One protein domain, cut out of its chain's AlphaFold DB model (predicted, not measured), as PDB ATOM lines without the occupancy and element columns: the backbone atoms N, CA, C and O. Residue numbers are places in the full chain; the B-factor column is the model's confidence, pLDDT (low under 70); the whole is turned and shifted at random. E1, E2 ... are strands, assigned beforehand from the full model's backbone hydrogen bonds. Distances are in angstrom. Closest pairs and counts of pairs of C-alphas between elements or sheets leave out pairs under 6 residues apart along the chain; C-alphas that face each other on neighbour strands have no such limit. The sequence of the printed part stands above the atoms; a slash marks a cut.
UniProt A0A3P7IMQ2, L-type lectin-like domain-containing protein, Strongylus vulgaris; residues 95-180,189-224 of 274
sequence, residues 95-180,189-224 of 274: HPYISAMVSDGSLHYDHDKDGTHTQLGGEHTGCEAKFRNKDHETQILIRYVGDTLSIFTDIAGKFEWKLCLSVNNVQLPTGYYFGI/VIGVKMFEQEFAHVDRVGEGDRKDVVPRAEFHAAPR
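AT A GLANCE: This is residues 95 to 180 and 189 to 224 of the 274 residues of the protein "L-type lectin-like domain-containing protein" of Strongylus vulgaris (UniProt A0A3P7IMQ2). There is little regular structure: a small sheet of three strands, E1, E2 and E3, is set among long loops, with residues 203 to 208 sticking out. The printed part has 122 residues and no named helix; the strands hold 20 residues, and the class is all strand. The sheet, in order E1 E2 E3, is an antiparallel meander, each strand the antiparallel neighbour of the one before. The whole is compact, radius of gyration of the C-alphas 15.9 A, spanning 51 by 39 by 22 A.

IN THESE COORDINATES: E2, residues 148 to 154, measures 20.1 A. E1, residues 139 to 145, measures 19.5 A from C-alpha 139 at (75.958, 112.573, 109.425). E3, residues 162 to 167, measures 15.3 A and ends at C-alpha 167, (93.381, 122.089, 110.355).

HOW THE PARTS SIT: Hairpin E1 and E2 has a tight link; N 143 and O 150 are 2.8 A apart. Hairpin E2 and E3 has a short link; N 151 and O 165 are 2.9 A apart. Residues 170 to 171 pair antiparallel with 216 to 217.

THE WHOLE: Residues 181 to 188 are not printed; C-alphas 180 and 189 are 8.7 A apart across the cut. Residues 200 to 207 and 221 to 224 have pLDDT under 70.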
ATOM      1  N   HIS A  95      75.471 129.540 102.356       83.75
ATOM      2  CA  HIS A  95      74.859 128.901 103.524       83.75
ATOM      3  C   HIS A  95      73.937 127.739 103.121       83.75
ATOM      4  O   HIS A  95      73.344 127.786 102.038       83.75
ATOM      5  N   PRO A  96      73.726 126.729 103.984       91.19
ATOM      6  CA  PRO A  96      74.330 126.552 105.308       91.19
ATOM      7  C   PRO A  96      75.831 126.234 105.244       91.19
ATOM      8  O   PRO A  96      76.308 125.640 104.274       91.19
ATOM      9  N   TYR A  97      76.561 126.654 106.275       92.19
ATOM     10  CA  TYR A  97      78.020 126.591 106.330       92.19
ATOM     11  C   TYR A  97      78.469 125.935 107.636       92.19
ATOM     12  O   TYR A  97      77.901 126.209 108.692       92.19
ATOM     13  N   ILE A  98      79.459 125.050 107.552       95.69
ATOM     14  CA  ILE A  98      80.076 124.386 108.702       95.69
ATOM     15  C   ILE A  98      81.450 125.013 108.913       95.69
ATOM     16  O   ILE A  98      82.328 124.906 108.053       95.69
ATOM     17  N   SER A  99      81.632 125.636 110.072       94.81
ATOM     18  CA  SER A  99      82.888 126.227 110.523       94.81
ATOM     19  C   SER A  99      83.318 125.618 111.859       94.81
ATOM     20  O   SER A  99      82.568 124.892 112.515       94.81
ATOM     21  N   ALA A 100      84.558 125.889 112.250       95.62
ATOM     22  CA  ALA A 100      85.089 125.538 113.558       95.62
ATOM     23  C   ALA A 100      85.737 126.775 114.182       95.62
ATOM     24  O   ALA A 100      86.216 127.654 113.469       95.62
ATOM     25  N   MET A 101      85.768 126.830 115.509       94.88
ATOM     26  CA  MET A 101      86.408 127.890 116.285       94.88
ATOM     27  C   MET A 101      87.095 127.254 117.493       94.88
ATOM     28  O   MET A 101      86.540 126.354 118.123       94.88
ATOM     29  N   VAL A 102      88.301 127.719 117.815       94.88
ATOM     30  CA  VAL A 102      89.047 127.326 119.020       94.88
ATOM     31  C   VAL A 102      89.248 128.580 119.855       94.88
ATOM     32  O   VAL A 102      89.695 129.591 119.321       94.88
ATOM     33  N   SER A 103      88.904 128.523 121.142       92.25
ATOM     34  CA  SER A 103      88.944 129.675 122.045       92.25
ATOM     35  C   SER A 103      89.566 129.304 123.384       92.25
ATOM     36  O   SER A 103      89.261 128.249 123.940       92.25
ATOM     37  N   ASP A 104      90.393 130.203 123.908       91.94
ATOM     38  CA  ASP A 104      90.933 130.193 125.272       91.94
ATOM     39  C   ASP A 104      90.005 130.902 126.282       91.94
ATOM     40  O   ASP A 104      90.346 131.049 127.454       91.94
ATOM     41  N   GLY A 105      88.833 131.360 125.826       90.88
ATOM     42  CA  GLY A 105      87.864 132.133 126.603       90.88
ATOM     43  C   GLY A 105      87.907 133.643 126.350       90.88
ATOM     44  O   GLY A 105      86.990 134.343 126.776       90.88
ATOM     45  N   SER A 106      88.914 134.156 125.637       88.56
ATOM     46  CA  SER A 106      89.013 135.583 125.296       88.56
ATOM     47  C   SER A 106      88.248 135.968 124.025       88.56
ATOM     48  O   SER A 106      87.870 137.128 123.851       88.56
ATOM     49  N   LEU A 107      88.008 135.005 123.129       87.56
ATOM     50  CA  LEU A 107      87.378 135.249 121.833       87.56
ATOM     51  C   LEU A 107      85.848 135.223 121.929       87.56
ATOM     52  O   LEU A 107      85.265 134.290 122.482       87.56
ATOM     53  N   HIS A 108      85.207 136.216 121.310       89.25
ATOM     54  CA  HIS A 108      83.755 136.316 121.191       89.25
ATOM     55  C   HIS A 108      83.287 135.924 119.784       89.25
ATOM     56  O   HIS A 108      83.815 136.415 118.783       89.25
ATOM     57  N   TYR A 109      82.249 135.087 119.715       90.44
ATOM     58  CA  TYR A 109      81.598 134.708 118.462       90.44
ATOM     59  C   TYR A 109      80.637 135.812 117.988       90.44
ATOM     60  O   TYR A 109      79.641 136.104 118.645       90.44
ATOM     61  N   ASP A 110      80.936 136.443 116.854       89.12
ATOM     62  CA  ASP A 110      80.100 137.481 116.229       89.12
ATOM     63  C   ASP A 110      79.017 136.814 115.376       89.12
ATOM     64  O   ASP A 110      79.275 136.361 114.261       89.12
ATOM     65  N   HIS A 111      77.807 136.719 115.928       87.62
ATOM     66  CA  HIS A 111      76.677 136.077 115.261       87.62
ATOM     67  C   HIS A 111      76.238 136.815 113.990       87.62
ATOM     68  O   HIS A 111      75.878 136.163 113.016       87.62
ATOM     69  N   ASP A 112      76.328 138.147 113.969       83.50
ATOM     70  CA  ASP A 112      75.865 138.963 112.840       83.50
ATOM     71  C   ASP A 112      76.782 138.827 111.613       83.50
ATOM     72  O   ASP A 112      76.398 139.190 110.499       83.50
ATOM     73  N   LYS A 113      78.001 138.310 111.814       81.19
ATOM     74  CA  LYS A 113      79.009 138.062 110.771       81.19
ATOM     75  C   LYS A 113      79.398 136.589 110.657       81.19
ATOM     76  O   LYS A 113      80.511 136.289 110.218       81.19
ATOM     77  N   ASP A 114      78.524 135.688 111.108       87.19
ATOM     78  CA  ASP A 114      78.707 134.231 111.044       87.19
ATOM     79  C   ASP A 114      80.026 133.719 111.671       87.19
ATOM     80  O   ASP A 114      80.547 132.669 111.297       87.19
ATOM     81  N   GLY A 115      80.609 134.467 112.617       87.94
ATOM     82  CA  GLY A 115      81.873 134.120 113.278       87.94
ATOM     83  C   GLY A 115      83.107 134.104 112.370       87.94
ATOM     84  O   GLY A 115      84.136 133.540 112.753       87.94
ATOM     85  N   THR A 116      83.027 134.714 111.187       84.19
ATOM     86  CA  THR A 116      84.072 134.682 110.145       84.19
ATOM     87  C   THR A 116      85.445 135.186 110.607       84.19
ATOM     88  O   THR A 116      86.471 134.703 110.127       84.19
ATOM     89  N   HIS A 117      85.507 136.119 111.564       82.38
ATOM     90  CA  HIS A 117      86.754 136.679 112.117       82.38
ATOM     91  C   HIS A 117      87.476 135.739 113.087       82.38
ATOM     92  O   HIS A 117      88.675 135.885 113.298       82.38
ATOM     93  N   THR A 118      86.763 134.780 113.671       89.25
ATOM     94  CA  THR A 118      87.299 133.781 114.614       89.25
ATOM     95  C   THR A 118      87.270 132.367 114.040       89.25
ATOM     96  O   THR A 118      87.413 131.388 114.772       89.25
ATOM     97  N   GLN A 119      87.078 132.242 112.726       91.62
ATOM     98  CA  GLN A 119      87.043 130.954 112.053       91.62
ATOM     99  C   GLN A 119      88.424 130.288 112.057       91.62
ATOM    100  O   GLN A 119      89.425 130.849 111.593       91.62
ATOM    101  N   LEU A 120      88.452 129.046 112.532       93.12
ATOM    102  CA  LEU A 120      89.622 128.185 112.541       93.12
ATOM    103  C   LEU A 120      90.096 127.909 111.108       93.12
ATOM    104  O   LEU A 120      89.315 127.534 110.234       93.12
ATOM    105  N   GLY A 121      91.397 128.075 110.878       87.69
ATOM    106  CA  GLY A 121      92.042 127.881 109.582       87.69
ATOM    107  C   GLY A 121      91.756 128.979 108.556       87.69
ATOM    108  O   GLY A 121      92.227 128.875 107.427       87.69
ATOM    109  N   GLY A 122      91.019 130.033 108.911       84.06
ATOM    110  CA  GLY A 122      90.730 131.160 108.022       84.06
ATOM    111  C   GLY A 122      89.439 131.030 107.211       84.06
ATOM    112  O   GLY A 122      88.749 130.012 107.247       84.06
ATOM    113  N   GLU A 123      89.120 132.097 106.475       77.25
ATOM    114  CA  GLU A 123      87.821 132.353 105.822       77.25
ATOM    115  C   GLU A 123      87.333 131.216 104.906       77.25
ATOM    116  O   GLU A 123      86.139 130.936 104.849       77.25
ATOM    117  N   HIS A 124      88.242 130.514 104.227       77.62
ATOM    118  CA  HIS A 124      87.894 129.488 103.236       77.62
ATOM    119  C   HIS A 124      88.033 128.049 103.742       77.62
ATOM    120  O   HIS A 124      87.930 127.116 102.948       77.62
ATOM    121  N   THR A 125      88.301 127.863 105.034       88.81
ATOM    122  CA  THR A 125      88.615 126.535 105.576       88.81
ATOM    123  C   THR A 125      87.383 125.733 105.966       88.81
ATOM    124  O   THR A 125      87.418 124.511 105.864       88.81
ATOM    125  N   GLY A 126      86.287 126.377 106.370       91.44
ATOM    126  CA  GLY A 126      85.006 125.692 106.527       91.44
ATOM    127  C   GLY A 126      84.426 125.230 105.184       91.44
ATOM    128  O   GLY A 126      84.989 125.475 104.115       91.44
ATOM    129  N   CYS A 127      83.257 124.594 105.220       91.75
ATOM    130  CA  CYS A 127      82.613 124.099 104.007       91.75
ATOM    131  C   CYS A 127      81.128 124.450 103.922       91.75
ATOM    132  O   CYS A 127      80.392 124.426 104.909       91.75
ATOM    133  N   GLU A 128      80.666 124.707 102.698       90.50
ATOM    134  CA  GLU A 128      79.240 124.748 102.395       90.50
ATOM    135  C   GLU A 128      78.649 123.334 102.472       90.50
ATOM    136  O   GLU A 128      79.137 122.395 101.830       90.50
ATOM    137  N   ALA A 129      77.561 123.193 103.225       91.12
ATOM    138  CA  ALA A 129      76.883 121.925 103.434       91.12
ATOM    139  C   ALA A 129      75.367 122.139 103.512       91.12
ATOM    140  O   ALA A 129      74.841 122.679 104.480       91.12
ATOM    141  N   LYS A 130      74.622 121.686 102.501       90.88
ATOM    142  CA  LYS A 130      73.155 121.805 102.473       90.88
ATOM    143  C   LYS A 130      72.486 120.736 103.346       90.88
ATOM    144  O   LYS A 130      71.841 119.852 102.805       90.88
ATOM    145  N   PHE A 131      72.660 120.782 104.667       93.94
ATOM    146  CA  PHE A 131      72.184 119.749 105.608       93.94
ATOM    147  C   PHE A 131      70.720 119.891 106.063       93.94
ATOM    148  O   PHE A 131      70.215 119.035 106.780       93.94
ATOM    149  N   ARG A 132      70.013 120.951 105.652       93.56
ATOM    150  CA  ARG A 132      68.601 121.175 106.012       93.56
ATOM    151  C   ARG A 132      67.648 120.406 105.092       93.56
ATOM    152  O   ARG A 132      67.944 120.235 103.909       93.56
ATOM    153  N   ASN A 133      66.481 120.032 105.627       93.94
ATOM    154  CA  ASN A 133      65.341 119.468 104.887       93.94
ATOM    155  C   ASN A 133      65.701 118.258 104.006       93.94
ATOM    156  O   ASN A 133      65.308 118.188 102.841       93.94
ATOM    157  N   LYS A 134      66.481 117.323 104.553       93.56
ATOM    158  CA  LYS A 134      66.762 116.038 103.905       93.56
ATOM    159  C   LYS A 134      65.697 115.016 104.271       93.56
ATOM    160  O   LYS A 134      65.169 115.025 105.375       93.56
ATOM    161  N   ASP A 135      65.399 114.138 103.325       95.50
ATOM    162  CA  ASP A 135      64.518 112.976 103.481       95.50
ATOM    163  C   ASP A 135      65.247 111.752 104.068       95.50
ATOM    164  O   ASP A 135      64.682 110.665 104.167       95.50
ATOM    165  N   HIS A 136      66.505 111.935 104.463       95.06
ATOM    166  CA  HIS A 136      67.392 110.941 105.049       95.06
ATOM    167  C   HIS A 136      68.228 111.571 106.168       95.06
ATOM    168  O   HIS A 136      68.360 112.794 106.261       95.06
ATOM    169  N   GLU A 137      68.821 110.724 107.006       95.19
ATOM    170  CA  GLU A 137      69.732 111.160 108.063       95.19
ATOM    171  C   GLU A 137      71.007 111.766 107.466       95.19
ATOM    172  O   GLU A 137      71.634 111.188 106.577       95.19
ATOM    173  N   THR A 138      71.411 112.925 107.986       97.19
ATOM    174  CA  THR A 138      72.711 113.526 107.675       97.19
ATOM    175  C   THR A 138      73.687 113.226 108.799       97.19
ATOM    176  O   THR A 138      73.308 113.198 109.970       97.19
ATOM    177  N   GLN A 139      74.946 112.977 108.452       97.62
ATOM    178  CA  GLN A 139      75.958 112.573 109.425       97.62
ATOM    179  C   GLN A 139      77.145 113.532 109.419       97.62
ATOM    180  O   GLN A 139      77.573 114.020 108.370       97.62
ATOM    181  N   ILE A 140      77.705 113.760 110.605       98.00
ATOM    182  CA  ILE A 140      78.942 114.507 110.820       98.00
ATOM    183  C   ILE A 140      79.915 113.644 111.623       98.00
ATOM    184  O   ILE A 140      79.527 112.977 112.581       98.00
ATOM    185  N   LEU A 141      81.185 113.666 111.233       98.06
ATOM    186  CA  LEU A 141      82.279 113.034 111.954       98.06
ATOM    187  C   LEU A 141      83.324 114.093 112.273       98.06
ATOM    188  O   LEU A 141      83.885 114.716 111.375       98.06
ATOM    189  N   ILE A 142      83.583 114.284 113.563       98.12
ATOM    190  CA  ILE A 142      84.623 115.177 114.067       98.12
ATOM    191  C   ILE A 142      85.756 114.296 114.582       98.12
ATOM    192  O   ILE A 142      85.551 113.450 115.449       98.12
ATOM    193  N   ARG A 143      86.951 114.479 114.026       97.12
ATOM    194  CA  ARG A 143      88.150 113.714 114.364       97.12
ATOM    195  C   ARG A 143      89.231 114.653 114.862       97.12
ATOM    196  O   ARG A 143      89.566 115.618 114.182       97.12
ATOM    197  N   TYR A 144      89.817 114.321 116.004       94.94
ATOM    198  CA  TYR A 144      90.964 115.028 116.554       94.94
ATOM    199  C   TYR A 144      92.090 114.039 116.851       94.94
ATOM    200  O   TYR A 144      91.982 113.237 117.773       94.94
ATOM    201  N   VAL A 145      93.134 114.043 116.021       92.62
ATOM    202  CA  VAL A 145      94.269 113.110 116.124       92.62
ATOM    203  C   VAL A 145      95.548 113.841 115.735       92.62
ATOM    204  O   VAL A 145      95.565 114.520 114.711       92.62
ATOM    205  N   GLY A 146      96.615 113.695 116.528       88.94
ATOM    206  CA  GLY A 146      97.922 114.295 116.230       88.94
ATOM    207  C   GLY A 146      97.847 115.810 116.019       88.94
ATOM    208  O   GLY A 146      98.280 116.304 114.981       88.94
ATOM    209  N   ASP A 147      97.202 116.522 116.950       91.00
ATOM    210  CA  ASP A 147      96.952 117.973 116.891       91.00
ATOM    211  C   ASP A 147      96.232 118.448 115.619       91.00
ATOM    212  O   ASP A 147      96.290 119.621 115.252       91.00
ATOM    213  N   THR A 148      95.540 117.542 114.928       93.62
ATOM    214  CA  THR A 148      94.798 117.849 113.708       93.62
ATOM    215  C   THR A 148      93.312 117.657 113.952       93.62
ATOM    216  O   THR A 148      92.860 116.541 114.221       93.62
ATOM    217  N   LEU A 149      92.547 118.743 113.831       96.62
ATOM    218  CA  LEU A 149      91.087 118.723 113.853       96.62
ATOM    219  C   LEU A 149      90.576 118.581 112.422       96.62
ATOM    220  O   LEU A 149      90.899 119.387 111.555       96.62
ATOM    221  N   SER A 150      89.778 117.553 112.162       97.06
ATOM    222  CA  SER A 150      89.154 117.317 110.861       97.06
ATOM    223  C   SER A 150      87.666 117.052 111.019       97.06
ATOM    224  O   SER A 150      87.255 116.329 111.925       97.06
ATOM    225  N   ILE A 151      86.865 117.611 110.117       98.38
ATOM    226  CA  ILE A 151      85.422 117.392 110.055       98.38
ATOM    227  C   ILE A 151      85.090 116.763 108.708       98.38
ATOM    228  O   ILE A 151      85.512 117.247 107.655       98.38
ATOM    229  N   PHE A 152      84.305 115.698 108.753       98.25
ATOM    230  CA  PHE A 152      83.766 115.003 107.597       98.25
ATOM    231  C   PHE A 152      82.247 114.988 107.683       98.25
ATOM    232  O   PHE A 152      81.680 115.012 108.775       98.25
ATOM    233  N   THR A 153      81.581 114.938 106.536       98.12
ATOM    234  CA  THR A 153      80.122 114.905 106.471       98.12
ATOM    235  C   THR A 153      79.623 113.909 105.434       98.12
ATOM    236  O   THR A 153      80.257 113.702 104.400       98.12
ATOM    237  N   ASP A 154      78.463 113.320 105.702       97.38
ATOM    238  CA  ASP A 154      77.629 112.647 104.708       97.38
ATOM    239  C   ASP A 154      76.266 113.346 104.685       97.38
ATOM    240  O   ASP A 154      75.367 113.055 105.471       97.38
ATOM    241  N   ILE A 155      76.157 114.348 103.813       96.75
ATOM    242  CA  ILE A 155      74.939 115.152 103.625       96.75
ATOM    243  C   ILE A 155      74.094 114.635 102.454       96.75
ATOM    244  O   ILE A 155      72.944 115.033 102.288       96.75
ATOM    245  N   ALA A 156      74.687 113.805 101.596       93.12
ATOM    246  CA  ALA A 156      74.027 113.267 100.412       93.12
ATOM    247  C   ALA A 156      73.341 111.919 100.678       93.12
ATOM    248  O   ALA A 156      72.725 111.388  99.754       93.12
ATOM    249  N   GLY A 157      73.496 111.354 101.883       93.88
ATOM    250  CA  GLY A 157      72.955 110.046 102.248       93.88
ATOM    251  C   GLY A 157      73.606 108.912 101.461       93.88
ATOM    252  O   GLY A 157      72.953 107.920 101.142       93.88
ATOM    253  N   LYS A 158      74.877 109.081 101.073       94.69
ATOM    254  CA  LYS A 158      75.612 108.106 100.251       94.69
ATOM    255  C   LYS A 158      76.403 107.105 101.082       94.69
ATOM    256  O   LYS A 158      77.012 106.208 100.505       94.69
ATOM    257  N   PHE A 159      76.395 107.257 102.405       94.38
ATOM    258  CA  PHE A 159      77.222 106.492 103.332       94.38
ATOM    259  C   PHE A 159      78.718 106.632 103.019       94.38
ATOM    260  O   PHE A 159      79.502 105.702 103.200       94.38
ATOM    261  N   GLU A 160      79.113 107.813 102.540       95.75
ATOM    262  CA  GLU A 160      80.481 108.147 102.156       95.75
ATOM    263  C   GLU A 160      80.900 109.451 102.838       95.75
ATOM    264  O   GLU A 160      80.243 110.484 102.703       95.75
ATOM    265  N   TRP A 161      82.018 109.408 103.563       97.50
ATOM    266  CA  TRP A 161      82.558 110.582 104.236       97.50
ATOM    267  C   TRP A 161      83.206 111.539 103.242       97.50
ATOM    268  O   TRP A 161      84.250 111.244 102.660       97.50
ATOM    269  N   LYS A 162      82.643 112.740 103.121       97.12
ATOM    270  CA  LYS A 162      83.261 113.851 102.402       97.12
ATOM    271  C   LYS A 162      84.023 114.742 103.378       97.12
ATOM    272  O   LYS A 162      83.470 115.170 104.389       97.12
ATOM    273  N   LEU A 163      85.280 115.060 103.067       97.00
ATOM    274  CA  LEU A 163      86.051 116.035 103.841       97.00
ATOM    275  C   LEU A 163      85.388 117.420 103.761       97.00
ATOM    276  O   LEU A 163      85.137 117.922 102.664       97.00
ATOM    277  N   CYS A 164      85.120 118.019 104.923       96.19
ATOM    278  CA  CYS A 164      84.630 119.388 105.058       96.19
ATOM    279  C   CYS A 164      85.787 120.346 105.353       96.19
ATOM    280  O   CYS A 164      86.062 121.229 104.549       96.19
ATOM    281  N   LEU A 165      86.492 120.131 106.468       95.94
ATOM    282  CA  LEU A 165      87.646 120.938 106.868       95.94
ATOM    283  C   LEU A 165      88.701 120.084 107.570       95.94
ATOM    284  O   LEU A 165      88.372 119.069 108.186       95.94
ATOM    285  N   SER A 166      89.964 120.500 107.486       95.69
ATOM    286  CA  SER A 166      91.082 119.893 108.212       95.69
ATOM    287  C   SER A 166      92.114 120.961 108.554       95.69
ATOM    288  O   SER A 166      92.587 121.665 107.664       95.69
ATOM    289  N   VAL A 167      92.435 121.094 109.839       95.38
ATOM    290  CA  VAL A 167      93.381 122.089 110.355       95.38
ATOM    291  C   VAL A 167      94.343 121.406 111.313       95.38
ATOM    292  O   VAL A 167      93.926 120.747 112.266       95.38
ATOM    293  N   ASN A 168      95.633 121.552 111.039       93.75
ATOM    294  CA  ASN A 168      96.731 121.062 111.863       93.75
ATOM    295  C   ASN A 168      97.109 122.071 112.958       93.75
ATOM    296  O   ASN A 168      96.685 123.226 112.941       93.75
ATOM    297  N   ASN A 169      97.951 121.631 113.896       92.38
ATOM    298  CA  ASN A 169      98.481 122.447 114.992       92.38
ATOM    299  C   ASN A 169      97.381 123.080 115.867       92.38
ATOM    300  O   ASN A 169      97.520 124.195 116.377       92.38
ATOM    301  N   VAL A 170      96.281 122.351 116.048       94.19
ATOM    302  CA  VAL A 170      95.205 122.676 116.981       94.19
ATOM    303  C   VAL A 170      95.542 122.040 118.322       94.19
ATOM    304  O   VAL A 170      95.640 120.819 118.418       94.19
ATOM    305  N   GLN A 171      95.704 122.851 119.360       92.75
ATOM    306  CA  GLN A 171      96.004 122.420 120.723       92.75
ATOM    307  C   GLN A 171      94.732 122.478 121.564       92.75
ATOM    308  O   GLN A 171      94.136 123.543 121.716       92.75
ATOM    309  N   LEU A 172      94.326 121.329 122.100       93.38
ATOM    310  CA  LEU A 172      93.187 121.178 123.004       93.38
ATOM    311  C   LEU A 172      93.614 120.372 124.236       93.38
ATOM    312  O   LEU A 172      94.297 119.351 124.067       93.38
ATOM    313  N   PRO A 173      93.215 120.787 125.449       92.88
ATOM    314  CA  PRO A 173      93.502 120.037 126.658       92.88
ATOM    315  C   PRO A 173      92.620 118.797 126.805       92.88
ATOM    316  O   PRO A 173      91.555 118.671 126.196       92.88
ATOM    317  N   THR A 174      93.059 117.875 127.658       90.62
ATOM    318  CA  THR A 174      92.224 116.759 128.121       90.62
ATOM    319  C   THR A 174      91.345 117.187 129.303       90.62
ATOM    320  O   THR A 174      91.601 118.193 129.958       90.62
ATOM    321  N   GLY A 175      90.277 116.429 129.581       89.94
ATOM    322  CA  GLY A 175      89.346 116.719 130.685       89.94
ATOM    323  C   GLY A 175      88.182 117.655 130.333       89.94
ATOM    324  O   GLY A 175      87.436 118.061 131.220       89.94
ATOM    325  N   TYR A 176      88.010 117.992 129.053       93.19
ATOM    326  CA  TYR A 176      86.865 118.763 128.562       93.19
ATOM    327  C   TYR A 176      85.613 117.895 128.388       93.19
ATOM    328  O   TYR A 176      85.667 116.666 128.386       93.19
ATOM    329  N   TYR A 177      84.474 118.568 128.219       95.31
ATOM    330  CA  TYR A 177      83.170 117.946 128.019       95.31
ATOM    331  C   TYR A 177      82.745 118.039 126.554       95.31
ATOM    332  O   TYR A 177      82.926 119.072 125.911       95.31
ATOM    333  N   PHE A 178      82.116 116.981 126.046       96.12
ATOM    334  CA  PHE A 178      81.390 117.041 124.782       96.12
ATOM    335  C   PHE A 178      79.987 117.598 125.027       96.12
ATOM    336  O   PHE A 178      79.290 117.154 125.940       96.12
ATOM    337  N   GLY A 179      79.566 118.556 124.204       96.94
ATOM    338  CA  GLY A 179      78.246 119.173 124.282       96.94
ATOM    339  C   GLY A 179      77.711 119.509 122.896       96.94
ATOM    340  O   GLY A 179      78.481 119.742 121.967       96.94
ATOM    341  N   ILE A 180      76.386 119.511 122.764       97.44
ATOM    342  CA  ILE A 180      75.663 119.884 121.547       97.44
ATOM    343  C   ILE A 180      74.539 120.829 121.972       97.44
ATOM    344  O   ILE A 180      73.855 120.572 122.964       97.44
ATOM    345  N   VAL A 189      68.898 115.537 117.193       97.12
ATOM    346  CA  VAL A 189      70.086 114.679 117.324       97.12
ATOM    347  C   VAL A 189      69.616 113.236 117.474       97.12
ATOM    348  O   VAL A 189      69.024 112.878 118.488       97.12
ATOM    349  N   ILE A 190      69.899 112.401 116.472       96.69
ATOM    350  CA  ILE A 190      69.444 111.000 116.453       96.69
ATOM    351  C   ILE A 190      70.371 110.090 117.268       96.69
ATOM    352  O   ILE A 190      69.919 109.179 117.959       96.69
ATOM    353  N   GLY A 191      71.681 110.339 117.229       97.12
ATOM    354  CA  GLY A 191      72.647 109.557 117.987       97.12
ATOM    355  C   GLY A 191      74.035 110.177 117.992       97.12
ATOM    356  O   GLY A 191      74.455 110.815 117.029       97.12
ATOM    357  N   VAL A 192      74.760 109.954 119.086       97.56
ATOM    358  CA  VAL A 192      76.148 110.391 119.261       97.56
ATOM    359  C   VAL A 192      76.983 109.163 119.594       97.56
ATOM    360  O   VAL A 192      76.658 108.418 120.518       97.56
ATOM    361  N   LYS A 193      78.046 108.932 118.825       97.19
ATOM    362  CA  LYS A 193      78.965 107.805 119.013       97.19
ATOM    363  C   LYS A 193      80.378 108.349 119.161       97.19
ATOM    364  O   LYS A 193      80.833 109.105 118.308       97.19
ATOM    365  N   MET A 194      81.049 107.954 120.238       96.12
ATOM    366  CA  MET A 194      82.413 108.371 120.549       96.12
ATOM    367  C   MET A 194      83.351 107.179 120.411       96.12
ATOM    368  O   MET A 194      83.044 106.091 120.899       96.12
ATOM    369  N   PHE A 195      84.485 107.394 119.754       94.56
ATOM    370  CA  PHE A 195      85.504 106.375 119.536       94.56
ATOM    371  C   PHE A 195      86.856 106.937 119.947       94.56
ATOM    372  O   PHE A 195      87.273 107.985 119.452       94.56
ATOM    373  N   GLU A 196      87.545 106.224 120.829       91.06
ATOM    374  CA  GLU A 196      88.953 106.485 121.096       91.06
ATOM    375  C   GLU A 196      89.781 106.089 119.866       91.06
ATOM    376  O   GLU A 196      89.457 105.136 119.152       91.06
ATOM    377  N   GLN A 197      90.811 106.873 119.560       87.88
ATOM    378  CA  GLN A 197      91.698 106.632 118.429       87.88
ATOM    379  C   GLN A 197      93.086 106.323 118.975       87.88
ATOM    380  O   GLN A 197      93.745 107.207 119.521       87.88
ATOM    381  N   GLU A 198      93.541 105.086 118.796       77.75
ATOM    382  CA  GLU A 198      94.927 104.729 119.083       77.75
ATOM    383  C   GLU A 198      95.835 105.393 118.044       77.75
ATOM    384  O   GLU A 198      95.790 105.102 116.847       77.75
ATOM    385  N   PHE A 199      96.659 106.325 118.506       72.94
ATOM    386  CA  PHE A 199      97.696 106.957 117.708       72.94
ATOM    387  C   PHE A 199      99.007 106.837 118.472       72.94
ATOM    388  O   PHE A 199      99.044 107.101 119.672       72.94
ATOM    389  N   ALA A 200     100.082 106.445 117.784       65.25
ATOM    390  CA  ALA A 200     101.421 106.449 118.356       65.25
ATOM    391  C   ALA A 200     101.844 107.900 118.616       65.25
ATOM    392  O   ALA A 200     102.426 108.564 117.757       65.25
ATOM    393  N   HIS A 201     101.495 108.415 119.790       65.50
ATOM    394  CA  HIS A 201     102.016 109.679 120.264       65.50
ATOM    395  C   HIS A 201     103.476 109.451 120.654       65.50
ATOM    396  O   HIS A 201     103.787 108.626 121.509       65.50
ATOM    397  N   VAL A 202     104.382 110.126 119.952       64.31
ATOM    398  CA  VAL A 202     105.785 110.175 120.352       64.31
ATOM    399  C   VAL A 202     105.885 111.331 121.329       64.31
ATOM    400  O   VAL A 202     105.858 112.478 120.882       64.31
ATOM    401  N   ASP A 203     105.977 111.025 122.625       64.62
ATOM    402  CA  ASP A 203     106.201 112.030 123.664       64.62
ATOM    403  C   ASP A 203     107.415 112.879 123.269       64.62
ATOM    404  O   ASP A 203     108.550 112.390 123.190       64.62
ATOM    405  N   ARG A 204     107.191 114.155 122.952       64.50
ATOM    406  CA  ARG A 204     108.291 115.058 122.616       64.50
ATOM    407  C   ARG A 204     108.939 115.521 123.913       64.50
ATOM    408  O   ARG A 204     108.269 115.945 124.850       64.50
ATOM    409  N   VAL A 205     110.269 115.466 123.970       59.00
ATOM    410  CA  VAL A 205     111.031 115.940 125.134       59.00
ATOM    411  C   VAL A 205     110.707 117.422 125.376       59.00
ATOM    412  O   VAL A 205     111.041 118.266 124.546       59.00
ATOM    413  N   GLY A 206     110.056 117.726 126.504       65.81
ATOM    414  CA  GLY A 206     109.621 119.079 126.879       65.81
ATOM    415  C   GLY A 206     108.135 119.386 126.652       65.81
ATOM    416  O   GLY A 206     107.715 120.511 126.922       65.81
ATOM    417  N   GLU A 207     107.335 118.427 126.179       68.56
ATOM    418  CA  GLU A 207     105.874 118.551 126.111       68.56
ATOM    419  C   GLU A 207     105.276 118.416 127.527       68.56
ATOM    420  O   GLU A 207     105.531 117.440 128.231       68.56
ATOM    421  N   GLY A 208     104.567 119.454 127.992       72.44
ATOM    422  CA  GLY A 208     103.915 119.467 129.310       72.44
ATOM    423  C   GLY A 208     102.692 118.545 129.376       72.44
ATOM    424  O   GLY A 208     102.268 118.002 128.356       72.44
ATOM    425  N   ASP A 209     102.092 118.386 130.564       82.44
ATOM    426  CA  ASP A 209     100.840 117.627 130.696       82.44
ATOM    427  C   ASP A 209      99.762 118.267 129.810       82.44
ATOM    428  O   ASP A 209      99.494 119.470 129.873       82.44
ATOM    429  N   ARG A 210      99.124 117.443 128.975       84.94
ATOM    430  CA  ARG A 210      98.073 117.873 128.055       84.94
ATOM    431  C   ARG A 210      96.905 118.542 128.779       84.94
ATOM    432  O   ARG A 210      96.210 119.345 128.170       84.94
ATOM    433  N   LYS A 211      96.687 118.241 130.060       86.62
ATOM    434  CA  LYS A 211      95.642 118.866 130.888       86.62
ATOM    435  C   LYS A 211      95.835 120.371 131.075       86.62
ATOM    436  O   LYS A 211      94.847 121.089 131.181       86.62
ATOM    437  N   ASP A 212      97.082 120.838 131.070       88.44
ATOM    438  CA  ASP A 212      97.433 122.234 131.354       88.44
ATOM    439  C   ASP A 212      97.552 123.089 130.079       88.44
ATOM    440  O   ASP A 212      97.886 124.275 130.128       88.44
ATOM    441  N   VAL A 213      97.290 122.499 128.909       88.62
ATOM    442  CA  VAL A 213      97.394 123.188 127.622       88.62
ATOM    443  C   VAL A 213      96.242 124.177 127.446       88.62
ATOM    444  O   VAL A 213      95.070 123.806 127.435       88.62
ATOM    445  N   VAL A 214      96.575 125.452 127.232       90.69
ATOM    446  CA  VAL A 214      95.590 126.475 126.854       90.69
ATOM    447  C   VAL A 214      95.120 126.219 125.414       90.69
ATOM    448  O   VAL A 214      95.974 126.089 124.527       90.69
ATOM    449  N   PRO A 215      93.800 126.156 125.148       93.00
ATOM    450  CA  PRO A 215      93.288 125.926 123.805       93.00
ATOM    451  C   PRO A 215      93.765 126.993 122.822       93.00
ATOM    452  O   PRO A 215      93.570 128.187 123.041       93.00
ATOM    453  N   ARG A 216      94.373 126.575 121.713       89.94
ATOM    454  CA  ARG A 216      94.820 127.494 120.659       89.94
ATOM    455  C   ARG A 216      94.964 126.786 119.326       89.94
ATOM    456  O   ARG A 216      95.106 125.570 119.262       89.94
ATOM    457  N   ALA A 217      94.992 127.568 118.261       87.94
ATOM    458  CA  ALA A 217      95.368 127.100 116.938       87.94
ATOM    459  C   ALA A 217      96.305 128.121 116.297       87.94
ATOM    460  O   ALA A 217      96.194 129.318 116.559       87.94
ATOM    461  N   GLU A 218      97.247 127.638 115.495       79.00
ATOM    462  CA  GLU A 218      98.217 128.490 114.801       79.00
ATOM    463  C   GLU A 218      97.567 129.290 113.663       79.00
ATOM    464  O   GLU A 218      97.941 130.432 113.404       79.00
ATOM    465  N   PHE A 219      96.548 128.714 113.022       74.81
ATOM    466  CA  PHE A 219      95.868 129.302 111.876       74.81
ATOM    467  C   PHE A 219      94.451 129.737 112.257       74.81
ATOM    468  O   PHE A 219      93.565 128.905 112.448       74.81
ATOM    469  N   HIS A 220      94.233 131.048 112.321       73.00
ATOM    470  CA  HIS A 220      92.915 131.685 112.438       73.00
ATOM    471  C   HIS A 220      92.723 132.677 111.294       73.00
ATOM    472  O   HIS A 220      93.692 133.066 110.635       73.00
ATOM    473  N   ALA A 221      91.482 133.096 111.048       68.00
ATOM    474  CA  ALA A 221      91.226 134.208 110.139       68.00
ATOM    475  C   ALA A 221      92.028 135.450 110.569       68.00
ATOM    476  O   ALA A 221      92.126 135.768 111.754       68.00
ATOM    477  N   ALA A 222      92.637 136.138 109.598       58.34
ATOM    478  CA  ALA A 222      93.408 137.342 109.880       58.34
ATOM    479  C   ALA A 222      92.503 138.398 110.547       58.34
ATOM    480  O   ALA A 222      91.382 138.600 110.066       58.34
ATOM    481  N   PRO A 223      92.964 139.092 111.607       57.53
ATOM    482  CA  PRO A 223      92.196 140.162 112.231       57.53
ATOM    483  C   PRO A 223      91.836 141.229 111.196       57.53
ATOM    484  O   PRO A 223      92.710 141.794 110.537       57.53
ATOM    485  N   ARG A 224      90.541 141.490 111.031       62.19
ATOM    486  CA  ARG A 224      90.026 142.548 110.155       62.19
ATOM    487  C   ARG A 224      89.656 143.743 111.015       62.19
ATOM    488  O   ARG A 224      89.148 143.563 112.120       62.19
TER     489      ARG A 224